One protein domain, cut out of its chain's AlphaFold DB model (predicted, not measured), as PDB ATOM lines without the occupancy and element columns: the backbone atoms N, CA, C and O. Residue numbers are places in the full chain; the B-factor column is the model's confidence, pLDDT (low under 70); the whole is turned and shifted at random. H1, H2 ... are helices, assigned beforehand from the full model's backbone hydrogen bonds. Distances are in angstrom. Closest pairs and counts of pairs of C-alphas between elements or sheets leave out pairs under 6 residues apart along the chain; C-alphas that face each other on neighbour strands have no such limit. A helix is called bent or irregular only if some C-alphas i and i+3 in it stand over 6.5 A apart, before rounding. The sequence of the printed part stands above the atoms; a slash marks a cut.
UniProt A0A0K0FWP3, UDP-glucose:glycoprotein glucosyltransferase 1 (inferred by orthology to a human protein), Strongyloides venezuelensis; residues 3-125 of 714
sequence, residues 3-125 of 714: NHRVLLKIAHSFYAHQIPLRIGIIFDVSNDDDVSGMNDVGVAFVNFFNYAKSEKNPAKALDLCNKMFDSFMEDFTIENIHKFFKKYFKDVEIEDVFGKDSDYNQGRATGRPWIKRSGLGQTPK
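This is residues 3 to 125 of the 714 residues of the protein "UDP-glucose:glycoprotein glucosyltransferase 1 (inferred by orthology to a human protein)" of Strongyloides venezuelensis (UniProt A0A0K0FWP3). H2 lies in the middle of a compact helical cluster: H3, H4 and short H5 pack round it, and H1 packs on H3. H6 lies away from these. The all-helix printed part has 123 residues, six named helices in order H1 to H6, no named strand, radius of gyration 14.4 A and spans 38 by 32 by 28 A.

H2, residues 41 to 55, spans 21.2 A from C-alpha 41 at (141.526, 133.437, 109.147). H3 is residues 58 to 72, 21.3 A; H4, 78 to 88, 15.8 A; H5, 94 to 98, 5.8 A; H1, 3 to 16, 20.2 A. H6, 108 to 118, 16.0 A, ends at C-alpha 118 (137.962, 148.319, 90.230) and is irregular: C-alphas 109 and 112 are 7.1 A apart.

H2 touches H3 with residues 49 to 53 alone, a hairpin at a steep 40 degrees, opposite ways; closest C-alphas Ala 52 and Ala 61, 5.0 A. H2 touches H4, closest C-alphas Val 41 and Ile 78, 5.5 A. H3 touches H1, closest C-alphas Asn 66 and Lys 9, 6.5 A. Every O i to N i+4 pair is within hydrogen-bond range in H1 to H5, 5 of 7 in H6.

There is no cut. Link H1 to H2 is long. Residues 3 and 73 to 75 have pLDDT under 70.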
ATOM      1  N   ASN A   3     127.316 141.542 108.375       63.12
ATOM      2  CA  ASN A   3     126.826 141.663 106.994       63.12
ATOM      3  C   ASN A   3     127.350 140.578 106.034       63.12
ATOM      4  O   ASN A   3     126.622 140.171 105.134       63.12
ATOM      5  N   HIS A   4     128.570 140.054 106.205       74.06
ATOM      6  CA  HIS A   4     129.135 139.076 105.255       74.06
ATOM      7  C   HIS A   4     128.372 137.744 105.233       74.06
ATOM      8  O   HIS A   4     128.212 137.134 104.177       74.06
ATOM      9  N   ARG A   5     127.870 137.310 106.391       74.25
ATOM     10  CA  ARG A   5     127.145 136.038 106.544       74.25
ATOM     11  C   ARG A   5     125.792 136.080 105.865       74.25
ATOM     12  O   ARG A   5     125.428 135.154 105.146       74.25
ATOM     13  N   VAL A   6     125.081 137.184 106.070       77.00
ATOM     14  CA  VAL A   6     123.776 137.441 105.460       77.00
ATOM     15  C   VAL A   6     123.893 137.377 103.935       77.00
ATOM     16  O   VAL A   6     123.121 136.674 103.289       77.00
ATOM     17  N   LEU A   7     124.932 137.996 103.360       82.88
ATOM     18  CA  LEU A   7     125.178 137.963 101.914       82.88
ATOM     19  C   LEU A   7     125.401 136.541 101.371       82.88
ATOM     20  O   LEU A   7     124.857 136.199 100.322       82.88
ATOM     21  N   LEU A   8     126.171 135.699 102.073       84.25
ATOM     22  CA  LEU A   8     126.428 134.315 101.649       84.25
ATOM     23  C   LEU A   8     125.189 133.416 101.786       84.25
ATOM     24  O   LEU A   8     124.954 132.564 100.924       84.25
ATOM     25  N   LYS A   9     124.366 133.629 102.821       84.56
ATOM     26  CA  LYS A   9     123.080 132.931 102.982       84.56
ATOM     27  C   LYS A   9     122.105 133.284 101.865       84.56
ATOM     28  O   LYS A   9     121.529 132.385 101.256       84.56
ATOM     29  N   ILE A  10     121.974 134.566 101.542       84.12
ATOM     30  CA  ILE A  10     121.078 135.039 100.479       84.12
ATOM     31  C   ILE A  10     121.566 134.566  99.106       84.12
ATOM     32  O   ILE A  10     120.773 134.077  98.304       84.12
ATOM     33  N   ALA A  11     122.879 134.589  98.858       86.06
ATOM     34  CA  ALA A  11     123.461 134.011  97.648       86.06
ATOM     35  C   ALA A  11     123.135 132.513  97.501       86.06
ATOM     36  O   ALA A  11     122.782 132.057  96.412       86.06
ATOM     37  N   HIS A  12     123.212 131.743  98.593       86.31
ATOM     38  CA  HIS A  12     122.807 130.338  98.582       86.31
ATOM     39  C   HIS A  12     121.299 130.180  98.335       86.31
ATOM     40  O   HIS A  12     120.911 129.351  97.514       86.31
ATOM     41  N   SER A  13     120.466 131.006  98.975       86.25
ATOM     42  CA  SER A  13     119.012 131.022  98.781       86.25
ATOM     43  C   SER A  13     118.639 131.267  97.318       86.25
ATOM     44  O   SER A  13     117.888 130.485  96.738       86.25
ATOM     45  N   PHE A  14     119.212 132.281  96.668       87.00
ATOM     46  CA  PHE A  14     118.938 132.574  95.257       87.00
ATOM     47  C   PHE A  14     119.320 131.430  94.318       87.00
ATOM     48  O   PHE A  14     118.599 131.154  93.357       87.00
ATOM     49  N   TYR A  15     120.426 130.741  94.605       87.12
ATOM     50  CA  TYR A  15     120.818 129.553  93.853       87.12
ATOM     51  C   TYR A  15     119.856 128.380  94.094       87.12
ATOM     52  O   TYR A  15     119.426 127.734  93.139       87.12
ATOM     53  N   ALA A  16     119.492 128.118  95.354       86.56
ATOM     54  CA  ALA A  16     118.588 127.033  95.731       86.56
ATOM     55  C   ALA A  16     117.188 127.202  95.117       86.56
ATOM     56  O   ALA A  16     116.602 126.225  94.655       86.56
ATOM     57  N   HIS A  17     116.694 128.440  95.037       87.62
ATOM     58  CA  HIS A  17     115.413 128.788  94.415       87.62
ATOM     59  C   HIS A  17     115.475 128.921  92.882       87.62
ATOM     60  O   HIS A  17     114.481 129.301  92.269       87.62
ATOM     61  N   GLN A  18     116.616 128.617  92.246       86.75
ATOM     62  CA  GLN A  18     116.797 128.650  90.786       86.75
ATOM     63  C   GLN A  18     116.412 129.989  90.134       86.75
ATOM     64  O   GLN A  18     115.903 130.037  89.011       86.75
ATOM     65  N   ILE A  19     116.684 131.097  90.823       86.44
ATOM     66  CA  ILE A  19     116.488 132.431  90.254       86.44
ATOM     67  C   ILE A  19     117.417 132.567  89.032       86.44
ATOM     68  O   ILE A  19     118.569 132.129  89.116       86.44
ATOM     69  N   PRO A  20     116.974 133.157  87.900       85.62
ATOM     70  CA  PRO A  20     117.757 133.265  86.662       85.62
ATOM     71  C   PRO A  20     118.890 134.306  86.765       85.62
ATOM     72  O   PRO A  20     118.986 135.250  85.981       85.62
ATOM     73  N   LEU A  21     119.764 134.137  87.754       87.81
ATOM     74  CA  LEU A  21     120.906 134.980  88.062       87.81
ATOM     75  C   LEU A  21     122.165 134.121  88.152       87.81
ATOM     76  O   LEU A  21     122.180 133.042  88.742       87.81
ATOM     77  N   ARG A  22     123.264 134.636  87.597       89.06
ATOM     78  CA  ARG A  22     124.586 134.039  87.779       89.06
ATOM     79  C   ARG A  22     125.264 134.687  88.979       89.06
ATOM     80  O   ARG A  22     125.546 135.881  88.955       89.06
ATOM     81  N   ILE A  23     125.563 133.886  89.995       89.06
ATOM     82  CA  ILE A  23     126.181 134.350  91.239       89.06
ATOM     83  C   ILE A  23     127.693 134.114  91.175       89.06
ATOM     84  O   ILE A  23     128.148 133.028  90.812       89.06
ATOM     85  N   GLY A  24     128.472 135.139  91.515       89.06
ATOM     86  CA  GLY A  24     129.926 135.074  91.635       89.06
ATOM     87  C   GLY A  24     130.378 135.695  92.953       89.06
ATOM     88  O   GLY A  24     129.800 136.682  93.397       89.06
ATOM     89  N   ILE A  25     131.403 135.110  93.572       88.00
ATOM     90  CA  ILE A  25     131.973 135.568  94.843       88.00
ATOM     91  C   ILE A  25     133.460 135.829  94.616       88.00
ATOM     92  O   ILE A  25     134.153 135.002  94.025       88.00
ATOM     93  N   ILE A  26     133.935 136.987  95.068       87.88
ATOM     94  CA  ILE A  26     135.349 137.364  95.044       87.88
ATOM     95  C   ILE A  26     135.779 137.587  96.490       87.88
ATOM     96  O   ILE A  26     135.159 138.373  97.204       87.88
ATOM     97  N   PHE A  27     136.832 136.890  96.911       86.88
ATOM     98  CA  PHE A  27     137.372 136.999  98.260       86.88
ATOM     99  C   PHE A  27     138.472 138.063  98.322       86.88
ATOM    100  O   PHE A  27     139.392 138.064  97.503       86.88
ATOM    101  N   ASP A  28     138.369 138.966  99.297       85.44
ATOM    102  CA  ASP A  28     139.376 139.985  99.600       85.44
ATOM    103  C   ASP A  28     140.267 139.488 100.740       85.44
ATOM    104  O   ASP A  28     139.938 139.644 101.913       85.44
ATOM    105  N   VAL A  29     141.356 138.808 100.391       84.00
ATOM    106  CA  VAL A  29     142.289 138.194 101.350       84.00
ATOM    107  C   VAL A  29     143.720 138.614 101.044       84.00
ATOM    108  O   VAL A  29     144.018 139.070  99.934       84.00
ATOM    109  N   SER A  30     144.622 138.490 102.025       80.88
ATOM    110  CA  SER A  30     146.024 138.837 101.790       80.88
ATOM    111  C   SER A  30     146.693 137.879 100.799       80.88
ATOM    112  O   SER A  30     146.443 136.668 100.795       80.88
ATOM    113  N   ASN A  31     147.567 138.443  99.966       79.75
ATOM    114  CA  ASN A  31     148.370 137.730  98.974       79.75
ATOM    115  C   ASN A  31     149.872 137.827  99.288       79.75
ATOM    116  O   ASN A  31     150.692 137.703  98.386       79.75
ATOM    117  N   ASP A  32     150.229 138.130 100.533       81.88
ATOM    118  CA  ASP A  32     151.627 138.130 100.949       81.88
ATOM    119  C   ASP A  32     152.111 136.680 101.073       81.88
ATOM    120  O   ASP A  32     151.404 135.838 101.637       81.88
ATOM    121  N   ASP A  33     153.312 136.398 100.565       74.62
ATOM    122  CA  ASP A  33     153.871 135.039 100.521       74.62
ATOM    123  C   ASP A  33     154.065 134.446 101.927       74.62
ATOM    124  O   ASP A  33     154.071 133.232 102.105       74.62
ATOM    125  N   ASP A  34     154.194 135.281 102.957       79.00
ATOM    126  CA  ASP A  34     154.374 134.854 104.352       79.00
ATOM    127  C   ASP A  34     153.058 134.545 105.080       79.00
ATOM    128  O   ASP A  34     153.067 134.075 106.219       79.00
ATOM    129  N   VAL A  35     151.918 134.765 104.419       81.19
ATOM    130  CA  VAL A  35     150.585 134.536 104.981       81.19
ATOM    131  C   VAL A  35     149.975 133.267 104.378       81.19
ATOM    132  O   VAL A  35     149.781 133.163 103.166       81.19
ATOM    133  N   SER A  36     149.619 132.303 105.228       82.00
ATOM    134  CA  SER A  36     148.975 131.035 104.850       82.00
ATOM    135  C   SER A  36     147.679 130.804 105.635       82.00
ATOM    136  O   SER A  36     147.355 131.552 106.561       82.00
ATOM    137  N   GLY A  37     146.944 129.739 105.299       78.06
ATOM    138  CA  GLY A  37     145.734 129.326 106.021       78.06
ATOM    139  C   GLY A  37     145.999 128.790 107.436       78.06
ATOM    140  O   GLY A  37     145.056 128.393 108.118       78.06
ATOM    141  N   MET A  38     147.264 128.776 107.867       80.31
ATOM    142  CA  MET A  38     147.680 128.498 109.245       80.31
ATOM    143  C   MET A  38     147.770 129.761 110.102       80.31
ATOM    144  O   MET A  38     147.629 129.679 111.318       80.31
ATOM    145  N   ASN A  39     147.978 130.923 109.475       83.69
ATOM    146  CA  ASN A  39     148.283 132.176 110.171       83.69
ATOM    147  C   ASN A  39     147.203 133.251 109.973       83.69
ATOM    148  O   ASN A  39     147.142 134.195 110.756       83.69
ATOM    149  N   ASP A  40     146.347 133.119 108.953       85.88
ATOM    150  CA  ASP A  40     145.281 134.077 108.650       85.88
ATOM    151  C   ASP A  40     143.918 133.398 108.462       85.88
ATOM    152  O   ASP A  40     143.762 132.428 107.716       85.88
ATOM    153  N   VAL A  41     142.905 133.951 109.134       84.25
ATOM    154  CA  VAL A  41     141.526 133.437 109.147       84.25
ATOM    155  C   VAL A  41     140.850 133.577 107.779       84.25
ATOM    156  O   VAL A  41     140.105 132.689 107.360       84.25
ATOM    157  N   GLY A  42     141.108 134.674 107.060       83.38
ATOM    158  CA  GLY A  42     140.535 134.920 105.738       83.38
ATOM    159  C   GLY A  42     141.085 133.949 104.697       83.38
ATOM    160  O   GLY A  42     140.321 133.364 103.927       83.38
ATOM    161  N   VAL A  43     142.399 133.720 104.712       84.75
ATOM    162  CA  VAL A  43     143.058 132.717 103.867       84.75
ATOM    163  C   VAL A  43     142.565 131.315 104.217       84.75
ATOM    164  O   VAL A  43     142.170 130.577 103.318       84.75
ATOM    165  N   ALA A  44     142.475 130.965 105.504       84.69
ATOM    166  CA  ALA A  44     141.945 129.670 105.927       84.69
ATOM    167  C   ALA A  44     140.527 129.421 105.382       84.69
ATOM    168  O   ALA A  44     140.230 128.345 104.861       84.69
ATOM    169  N   PHE A  45     139.660 130.435 105.419       87.00
ATOM    170  CA  PHE A  45     138.314 130.344 104.856       87.00
ATOM    171  C   PHE A  45     138.314 130.095 103.337       87.00
ATOM    172  O   PHE A  45     137.540 129.271 102.844       87.00
ATOM    173  N   VAL A  46     139.182 130.781 102.586       87.19
ATOM    174  CA  VAL A  46     139.295 130.607 101.128       87.19
ATOM    175  C   VAL A  46     139.812 129.214 100.778       87.19
ATOM    176  O   VAL A  46     139.233 128.560  99.908       87.19
ATOM    177  N   ASN A  47     140.838 128.729 101.480       87.00
ATOM    178  CA  ASN A  47     141.391 127.390 101.279       87.00
ATOM    179  C   ASN A  47     140.332 126.316 101.579       87.00
ATOM    180  O   ASN A  47     140.128 125.412 100.766       87.00
ATOM    181  N   PHE A  48     139.570 126.475 102.670       87.44
ATOM    182  CA  PHE A  48     138.426 125.616 102.990       87.44
ATOM    183  C   PHE A  48     137.374 125.605 101.869       87.44
ATOM    184  O   PHE A  48     136.936 124.536 101.437       87.44
ATOM    185  N   PHE A  49     136.972 126.780 101.372       88.56
ATOM    186  CA  PHE A  49     135.979 126.890 100.303       88.56
ATOM    187  C   PHE A  49     136.467 126.253  98.996       88.56
ATOM    188  O   PHE A  49     135.715 125.513  98.358       88.56
ATOM    189  N   ASN A  50     137.717 126.510  98.602       88.62
ATOM    190  CA  ASN A  50     138.314 125.955  97.388       88.62
ATOM    191  C   ASN A  50     138.421 124.430  97.460       88.62
ATOM    192  O   ASN A  50     138.046 123.756  96.501       88.62
ATOM    193  N   TYR A  51     138.836 123.881  98.602       88.25
ATOM    194  CA  TYR A  51     138.864 122.438  98.817       88.25
ATOM    195  C   TYR A  51     137.459 121.826  98.739       88.25
ATOM    196  O   TYR A  51     137.203 120.913  97.953       88.25
ATOM    197  N   ALA A  52     136.497 122.380  99.486       86.50
ATOM    198  CA  ALA A  52     135.119 121.889  99.488       86.50
ATOM    199  C   ALA A  52     134.455 121.983  98.101       86.50
ATOM    200  O   ALA A  52     133.583 121.174  97.763       86.50
ATOM    201  N   LYS A  53     134.857 122.972  97.295       88.12
ATOM    202  CA  LYS A  53     134.424 123.144  95.908       88.12
ATOM    203  C   LYS A  53     134.995 122.058  94.992       88.12
ATOM    204  O   LYS A  53     134.232 121.577  94.156       88.12
ATOM    205  N   SER A  54     136.271 121.700  95.140       86.69
ATOM    206  CA  SER A  54     136.932 120.654  94.344       86.69
ATOM    207  C   SER A  54     136.386 119.259  94.650       86.69
ATOM    208  O   SER A  54     136.090 118.511  93.726       86.69
ATOM    209  N   GLU A  55     136.171 118.941  95.928       86.19
ATOM    210  CA  GLU A  55     135.690 117.618  96.356       86.19
ATOM    211  C   GLU A  55     134.199 117.382  96.089       86.19
ATOM    212  O   GLU A  55     133.755 116.259  95.853       86.19
ATOM    213  N   LYS A  56     133.379 118.435  96.193       84.44
ATOM    214  CA  LYS A  56     131.920 118.320  96.075       84.44
ATOM    215  C   LYS A  56     131.406 119.091  94.866       84.44
ATOM    216  O   LYS A  56     131.438 118.625  93.736       84.44
ATOM    217  N   ASN A  57     130.797 120.238  95.129       86.94
ATOM    218  CA  ASN A  57     130.195 121.120  94.141       86.94
ATOM    219  C   ASN A  57     130.134 122.517  94.781       86.94
ATOM    220  O   ASN A  57     129.814 122.595  95.974       86.94
ATOM    221  N   PRO A  58     130.388 123.608  94.035       84.38
ATOM    222  CA  PRO A  58     130.260 124.984  94.517       84.38
ATOM    223  C   PRO A  58     129.054 125.265  95.433       84.38
ATOM    224  O   PRO A  58     129.208 125.919  96.460       84.38
ATOM    225  N   ALA A  59     127.866 124.740  95.112       84.12
ATOM    226  CA  ALA A  59     126.662 124.971  95.917       84.12
ATOM    227  C   ALA A  59     126.725 124.312  97.306       84.12
ATOM    228  O   ALA A  59     126.346 124.921  98.305       84.12
ATOM    229  N   LYS A  60     127.248 123.079  97.373       85.38
ATOM    230  CA  LYS A  60     127.459 122.345  98.631       85.38
ATOM    231  C   LYS A  60     128.622 122.933  99.432       85.38
ATOM    232  O   LYS A  60     128.574 122.914 100.655       85.38
ATOM    233  N   ALA A  61     129.642 123.466  98.757       86.62
ATOM    234  CA  ALA A  61     130.730 124.189  99.407       86.62
ATOM    235  C   ALA A  61     130.209 125.450 100.116       86.62
ATOM    236  O   ALA A  61     130.534 125.678 101.277       86.62
ATOM    237  N   LEU A  62     129.325 126.212  99.461       86.00
ATOM    238  CA  LEU A  62     128.700 127.398 100.055       86.00
ATOM    239  C   LEU A  62     127.777 127.051 101.241       86.00
ATOM    240  O   LEU A  62     127.812 127.741 102.256       86.00
ATOM    241  N   ASP A  63     127.002 125.967 101.149       86.25
ATOM    242  CA  ASP A  63     126.198 125.449 102.271       86.25
ATOM    243  C   ASP A  63     127.077 125.046 103.471       86.25
ATOM    244  O   ASP A  63     126.786 125.401 104.612       86.25
ATOM    245  N   LEU A  64     128.207 124.370 103.225       86.56
ATOM    246  CA  LEU A  64     129.175 124.035 104.277       86.56
ATOM    247  C   LEU A  64     129.780 125.284 104.924       86.56
ATOM    248  O   LEU A  64     129.929 125.311 106.143       86.56
ATOM    249  N   CYS A  65     130.077 126.326 104.143       85.56
ATOM    250  CA  CYS A  65     130.506 127.616 104.684       85.56
ATOM    251  C   CYS A  65     129.420 128.258 105.558       85.56
ATOM    252  O   CYS A  65     129.731 128.736 106.645       85.56
ATOM    253  N   ASN A  66     128.151 128.240 105.138       85.00
ATOM    254  CA  ASN A  66     127.047 128.771 105.944       85.00
ATOM    255  C   ASN A  66     126.880 127.987 107.257       85.00
ATOM    256  O   ASN A  66     126.790 128.597 108.319       85.00
ATOM    257  N   LYS A  67     126.959 126.650 107.214       84.75
ATOM    258  CA  LYS A  67     126.957 125.789 108.413       84.75
ATOM    259  C   LYS A  67     128.138 126.065 109.339       84.75
ATOM    260  O   LYS A  67     127.986 125.994 110.557       84.75
ATOM    261  N   MET A  68     129.304 126.372 108.773       82.50
ATOM    262  CA  MET A  68     130.484 126.778 109.532       82.50
ATOM    263  C   MET A  68     130.227 128.099 110.265       82.50
ATOM    264  O   MET A  68     130.447 128.179 111.469       82.50
ATOM    265  N   PHE A  69     129.675 129.106 109.581       80.75
ATOM    266  CA  PHE A  69     129.305 130.378 110.212       80.75
ATOM    267  C   PHE A  69     128.235 130.227 111.298       80.75
ATOM    268  O   PHE A  69     128.359 130.854 112.349       80.75
ATOM    269  N   ASP A  70     127.230 129.379 111.077       80.88
ATOM    270  CA  ASP A  70     126.168 129.118 112.056       80.88
ATOM    271  C   ASP A  70     126.681 128.360 113.289       80.88
ATOM    272  O   ASP A  70     126.188 128.575 114.392       80.88
ATOM    273  N   SER A  71     127.703 127.512 113.122       78.00
ATOM    274  CA  SER A  71     128.306 126.752 114.227       78.00
ATOM    275  C   SER A  71     129.190 127.608 115.135       78.00
ATOM    276  O   SER A  71     129.328 127.285 116.310       78.00
ATOM    277  N   PHE A  72     129.816 128.658 114.594       71.44
ATOM    278  CA  PHE A  72     130.852 129.411 115.304       71.44
ATOM    279  C   PHE A  72     130.426 130.787 115.803       71.44
ATOM    280  O   PHE A  72     131.146 131.328 116.628       71.44
ATOM    281  N   MET A  73     129.283 131.340 115.369       67.12
ATOM    282  CA  MET A  73     128.764 132.643 115.826       67.12
ATOM    283  C   MET A  73     129.876 133.703 115.964       67.12
ATOM    284  O   MET A  73     130.246 134.255 114.945       67.12
ATOM    285  N   GLU A  74     130.455 134.010 117.124       63.84
ATOM    286  CA  GLU A  74     131.528 135.023 117.238       63.84
ATOM    287  C   GLU A  74     132.964 134.449 117.313       63.84
ATOM    288  O   GLU A  74     133.921 135.165 117.027       63.84
ATOM    289  N   ASP A  75     133.140 133.143 117.544       68.25
ATOM    290  CA  ASP A  75     134.444 132.481 117.748       68.25
ATOM    291  C   ASP A  75     135.085 131.982 116.437       68.25
ATOM    292  O   ASP A  75     135.379 130.792 116.250       68.25
ATOM    293  N   PHE A  76     135.307 132.893 115.487       73.94
ATOM    294  CA  PHE A  76     135.890 132.560 114.181       73.94
ATOM    295  C   PHE A  76     137.430 132.541 114.223       73.94
ATOM    296  O   PHE A  76     138.100 133.460 113.758       73.94
ATOM    297  N   THR A  77     138.002 131.479 114.797       81.12
ATOM    298  CA  THR A  77     139.459 131.268 114.901       81.12
ATOM    299  C   THR A  77     139.966 130.193 113.937       81.12
ATOM    300  O   THR A  77     139.218 129.325 113.483       81.12
ATOM    301  N   ILE A  78     141.269 130.225 113.639       81.44
ATOM    302  CA  ILE A  78     141.935 129.265 112.741       81.44
ATOM    303  C   ILE A  78     141.751 127.825 113.246       81.44
ATOM    304  O   ILE A  78     141.357 126.941 112.485       81.44
ATOM    305  N   GLU A  79     141.930 127.605 114.551       81.00
ATOM    306  CA  GLU A  79     141.756 126.291 115.182       81.00
ATOM    307  C   GLU A  79     140.338 125.735 115.007       81.00
ATOM    308  O   GLU A  79     140.154 124.535 114.788       81.00
ATOM    309  N   ASN A  80     139.324 126.599 115.089       82.31
ATOM    310  CA  ASN A  80     137.929 126.211 114.919       82.31
ATOM    311  C   ASN A  80     137.626 125.830 113.465       82.31
ATOM    312  O   ASN A  80     136.951 124.823 113.228       82.31
ATOM    313  N   ILE A  81     138.195 126.552 112.493       82.38
ATOM    314  CA  ILE A  81     138.103 126.205 111.065       82.38
ATOM    315  C   ILE A  81     138.763 124.844 110.806       82.38
ATOM    316  O   ILE A  81     138.164 123.985 110.157       82.38
ATOM    317  N   HIS A  82     139.952 124.592 111.361       83.94
ATOM    318  CA  HIS A  82     140.646 123.307 111.212       83.94
ATOM    319  C   HIS A  82     139.891 122.145 111.875       83.94
ATOM    320  O   HIS A  82     139.784 121.064 111.289       83.94
ATOM    321  N   LYS A  83     139.311 122.354 113.067       83.31
ATOM    322  CA  LYS A  83     138.452 121.361 113.742       83.31
ATOM    323  C   LYS A  83     137.201 121.051 112.920       83.31
ATOM    324  O   LYS A  83     136.832 119.883 112.781       83.31
ATOM    325  N   PHE A  84     136.560 122.071 112.348       84.50
ATOM    326  CA  PHE A  84     135.407 121.894 111.464       84.50
ATOM    327  C   PHE A  84     135.789 121.139 110.193       84.50
ATOM    328  O   PHE A  84     135.087 120.205 109.804       84.50
ATOM    329  N   PHE A  85     136.924 121.483 109.584       84.06
ATOM    330  CA  PHE A  85     137.453 120.795 108.412       84.06
ATOM    331  C   PHE A  85     137.662 119.301 108.688       84.06
ATOM    332  O   PHE A  85     137.058 118.476 108.002       84.06
ATOM    333  N   LYS A  86     138.377 118.947 109.766       83.19
ATOM    334  CA  LYS A  86     138.603 117.549 110.179       83.19
ATOM    335  C   LYS A  86     137.318 116.775 110.489       83.19
ATOM    336  O   LYS A  86     137.278 115.557 110.343       83.19
ATOM    337  N   LYS A  87     136.244 117.455 110.911       85.19
ATOM    338  CA  LYS A  87     134.937 116.819 111.145       85.19
ATOM    339  C   LYS A  87     134.287 116.343 109.842       85.19
ATOM    340  O   LYS A  87     133.648 115.291 109.843       85.19
ATOM    341  N   TYR A  88     134.425 117.111 108.762       82.31
ATOM    342  CA  TYR A  88     133.809 116.815 107.463       82.31
ATOM    343  C   TYR A  88     134.730 116.060 106.499       82.31
ATOM    344  O   TYR A  88     134.219 115.346 105.636       82.31
ATOM    345  N   PHE A  89     136.046 116.198 106.656       83.44
ATOM    346  CA  PHE A  89     137.076 115.584 105.823       83.44
ATOM    347  C   PHE A  89     138.143 114.974 106.739       83.44
ATOM    348  O   PHE A  89     139.031 115.667 107.228       83.44
ATOM    349  N   LYS A  90     137.998 113.680 107.049       76.94
ATOM    350  CA  LYS A  90     138.845 112.983 108.034       76.94
ATOM    351  C   LYS A  90     140.176 112.488 107.463       76.94
ATOM    352  O   LYS A  90     141.099 112.265 108.237       76.94
ATOM    353  N   ASP A  91     140.261 112.359 106.141       76.12
ATOM    354  CA  ASP A  91     141.339 111.639 105.453       76.12
ATOM    355  C   ASP A  91     142.418 112.567 104.861       76.12
ATOM    356  O   ASP A  91     143.273 112.107 104.115       76.12
ATOM    357  N   VAL A  92     142.378 113.871 105.170       81.81
ATOM    358  CA  VAL A  92     143.271 114.883 104.577       81.81
ATOM    359  C   VAL A  92     144.047 115.641 105.645       81.81
ATOM    360  O   VAL A  92     143.484 116.077 106.657       81.81
ATOM    361  N   GLU A  93     145.349 115.806 105.412       81.88
ATOM    362  CA  GLU A  93     146.219 116.579 106.289       81.88
ATOM    363  C   GLU A  93     145.930 118.079 106.171       81.88
ATOM    364  O   GLU A  93     145.624 118.616 105.108       81.88
ATOM    365  N   ILE A  94     146.006 118.784 107.303       80.12
ATOM    366  CA  ILE A  94     145.717 120.225 107.343       80.12
ATOM    367  C   ILE A  94     146.787 120.991 106.547       80.12
ATOM    368  O   ILE A  94     146.467 121.977 105.888       80.12
ATOM    369  N   GLU A  95     148.038 120.527 106.561       80.38
ATOM    370  CA  GLU A  95     149.147 121.180 105.858       80.38
ATOM    371  C   GLU A  95     148.942 121.188 104.334       80.38
ATOM    372  O   GLU A  95     149.169 122.214 103.696       80.38
ATOM    373  N   ASP A  96     148.385 120.113 103.766       81.19
ATOM    374  CA  ASP A  96     148.130 119.995 102.322       81.19
ATOM    375  C   ASP A  96     147.111 121.025 101.814       81.19
ATOM    376  O   ASP A  96     147.166 121.477 100.669       81.19
ATOM    377  N   VAL A  97     146.166 121.424 102.671       81.00
ATOM    378  CA  VAL A  97     145.089 122.351 102.300       81.00
ATOM    379  C   VAL A  97     145.404 123.782 102.716       81.00
ATOM    380  O   VAL A  97     145.170 124.707 101.936       81.00
ATOM    381  N   PHE A  98     145.948 123.990 103.913       85.00
ATOM    382  CA  PHE A  98     146.149 125.313 104.516       85.00
ATOM    383  C   PHE A  98     147.603 125.816 104.444       85.00
ATOM    384  O   PHE A  98     147.861 126.969 104.805       85.00
ATOM    385  N   GLY A  99     148.537 124.991 103.961       82.19
ATOM    386  CA  GLY A  99     149.961 125.306 103.847       82.19
ATOM    387  C   GLY A  99     150.302 126.396 102.822       82.19
ATOM    388  O   GLY A  99     149.472 126.845 102.022       82.19
ATOM    389  N   LYS A 100     151.564 126.841 102.856       78.88
ATOM    390  CA  LYS A 100     152.092 127.923 102.003       78.88
ATOM    391  C   LYS A 100     152.123 127.536 100.516       78.88
ATOM    392  O   LYS A 100     151.713 128.341  99.687       78.88
ATOM    393  N   ASP A 101     152.464 126.283 100.210       78.50
ATOM    394  CA  ASP A 101     152.545 125.745  98.840       78.50
ATOM    395  C   ASP A 101     151.276 124.986  98.399       78.50
ATOM    396  O   ASP A 101     151.290 124.244  97.423       78.50
ATOM    397  N   SER A 102     150.161 125.165  99.113       81.06
ATOM    398  CA  SER A 102     148.894 124.491  98.805       81.06
ATOM    399  C   SER A 102     148.309 124.927  97.454       81.06
ATOM    400  O   SER A 102     148.161 126.125  97.174       81.06
ATOM    401  N   ASP A 103     147.848 123.948  96.669       79.44
ATOM    402  CA  ASP A 103     147.109 124.150  95.414       79.44
ATOM    403  C   ASP A 103     145.775 124.895  95.616       79.44
ATOM    404  O   ASP A 103     145.202 125.440  94.668       79.44
ATOM    405  N   TYR A 104     145.276 124.966  96.856       81.12
ATOM    406  CA  TYR A 104     144.012 125.614  97.220       81.12
ATOM    407  C   TYR A 104     144.151 127.113  97.516       81.12
ATOM    408  O   TYR A 104     143.150 127.780  97.793       81.12
ATOM    409  N   ASN A 105     145.352 127.681  97.357       77.69
ATOM    410  CA  ASN A 105     145.605 129.127  97.396       77.69
ATOM    411  C   ASN A 105     145.106 129.876  96.134       77.69
ATOM    412  O   ASN A 105     145.286 131.092  95.998       77.69
ATOM    413  N   GLN A 106     144.452 129.179  95.199       75.62
ATOM    414  CA  GLN A 106     143.891 129.760  93.978       75.62
ATOM    415  C   GLN A 106     142.880 130.883  94.271       75.62
ATOM    416  O   GLN A 106     142.000 130.775  95.122       75.62
ATOM    417  N   GLY A 107     142.987 131.986  93.525       71.06
ATOM    418  CA  GLY A 107     142.107 133.153  93.654       71.06
ATOM    419  C   GLY A 107     142.632 134.256  94.583       71.06
ATOM    420  O   GLY A 107     142.286 135.421  94.354       71.06
ATOM    421  N   ARG A 108     143.543 133.942  95.523       77.38
ATOM    422  CA  ARG A 108     144.182 134.919  96.437       77.38
ATOM    423  C   ARG A 108     144.896 136.045  95.684       77.38
ATOM    424  O   ARG A 108     144.654 137.223  95.943       77.38
ATOM    425  N   ALA A 109     145.650 135.682  94.646       76.50
ATOM    426  CA  ALA A 109     146.384 136.626  93.800       76.50
ATOM    427  C   ALA A 109     145.489 137.539  92.948       76.50
ATOM    428  O   ALA A 109     145.957 138.542  92.413       76.50
ATOM    429  N   THR A 110     144.202 137.215  92.800       81.00
ATOM    430  CA  THR A 110     143.298 137.953  91.902       81.00
ATOM    431  C   THR A 110     142.317 138.857  92.634       81.00
ATOM    432  O   THR A 110     142.016 139.933  92.121       81.00
ATOM    433  N   GLY A 111     141.849 138.470  93.826       82.12
ATOM    434  CA  GLY A 111     140.767 139.165  94.528       82.12
ATOM    435  C   GLY A 111     141.127 140.590  94.945       82.12
ATOM    436  O   GLY A 111     140.567 141.557  94.422       82.12
ATOM    437  N   ARG A 112     142.117 140.736  95.833       83.06
ATOM    438  CA  ARG A 112     142.544 142.043  96.360       83.06
ATOM    439  C   ARG A 112     143.053 142.998  95.267       83.06
ATOM    440  O   ARG A 112     142.642 144.164  95.265       83.06
ATOM    441  N   PRO A 113     143.868 142.562  94.280       83.44
ATOM    442  CA  PRO A 113     144.245 143.421  93.155       83.44
ATOM    443  C   PRO A 113     143.063 143.820  92.267       83.44
ATOM    444  O   PRO A 113     143.021 144.953  91.784       83.44
ATOM    445  N   TRP A 114     142.081 142.932  92.065       85.38
ATOM    446  CA  TRP A 114     140.874 143.267  91.313       85.38
ATOM    447  C   TRP A 114     140.061 144.348  92.028       85.38
ATOM    448  O   TRP A 114     139.720 145.336  91.387       85.38
ATOM    449  N   ILE A 115     139.849 144.243  93.343       84.31
ATOM    450  CA  ILE A 115     139.122 145.258  94.130       84.31
ATOM    451  C   ILE A 115     139.834 146.615  94.061       84.31
ATOM    452  O   ILE A 115     139.196 147.636  93.779       84.31
ATOM    453  N   LYS A 116     141.165 146.626  94.233       81.00
ATOM    454  CA  LYS A 116     141.988 147.843  94.110       81.00
ATOM    455  C   LYS A 116     141.891 148.471  92.716       81.00
ATOM    456  O   LYS A 116     141.735 149.688  92.595       81.00
ATOM    457  N   ARG A 117     141.934 147.663  91.652       82.38
ATOM    458  CA  ARG A 117     141.806 148.132  90.262       82.38
ATOM    459  C   ARG A 117     140.396 148.639  89.951       82.38
ATOM    460  O   ARG A 117     140.252 149.693  89.334       82.38
ATOM    461  N   SER A 118     139.365 147.939  90.416       83.19
ATOM    462  CA  SER A 118     137.962 148.319  90.230       83.19
ATOM    463  C   SER A 118     137.584 149.587  90.996       83.19
ATOM    464  O   SER A 118     136.636 150.258  90.600       83.19
ATOM    465  N   GLY A 119     138.317 149.957  92.052       80.25
ATOM    466  CA  GLY A 119     138.098 151.204  92.791       80.25
ATOM    467  C   GLY A 119     136.857 151.199  93.691       80.25
ATOM    468  O   GLY A 119     136.417 152.257  94.118       80.25
ATOM    469  N   LEU A 120     136.308 150.019  94.004       79.75
ATOM    470  CA  LEU A 120     135.052 149.838  94.755       79.75
ATOM    471  C   LEU A 120     135.122 150.282  96.230       79.75
ATOM    472  O   LEU A 120     134.095 150.343  96.909       79.75
ATOM    473  N   GLY A 121     136.320 150.608  96.717       79.00
ATOM    474  CA  GLY A 121     136.567 151.013  98.095       79.00
ATOM    475  C   GLY A 121     136.587 149.822  99.050       79.00
ATOM    476  O   GLY A 121     137.090 148.753  98.710       79.00
ATOM    477  N   GLN A 122     136.065 150.028 100.258       78.50
ATOM    478  CA  GLN A 122     136.043 149.010 101.308       78.50
ATOM    479  C   GLN A 122     134.966 147.949 101.050       78.50
ATOM    480  O   GLN A 122     133.839 148.266 100.661       78.50
ATOM    481  N   THR A 123     135.318 146.689 101.288       79.50
ATOM    482  CA  THR A 123     134.419 145.530 101.254       79.50
ATOM    483  C   THR A 123     133.588 145.444 102.547       79.50
ATOM    484  O   THR A 123     134.013 145.976 103.572       79.50
ATOM    485  N   PRO A 124     132.385 144.828 102.537       83.50
ATOM    486  CA  PRO A 124     131.730 144.117 101.434       83.50
ATOM    487  C   PRO A 124     131.016 145.035 100.435       83.50
ATOM    488  O   PRO A 124     130.472 146.080 100.791       83.50
ATOM    489  N   LYS A 125     130.965 144.595  99.172       85.62
ATOM    490  CA  LYS A 125     130.214 145.236  98.084       85.62
ATOM    491  C   LYS A 125     129.491 144.177  97.258       85.62
ATOM    492  O   LYS A 125     130.043 143.110  97.010       85.62
TER     493      LYS A 125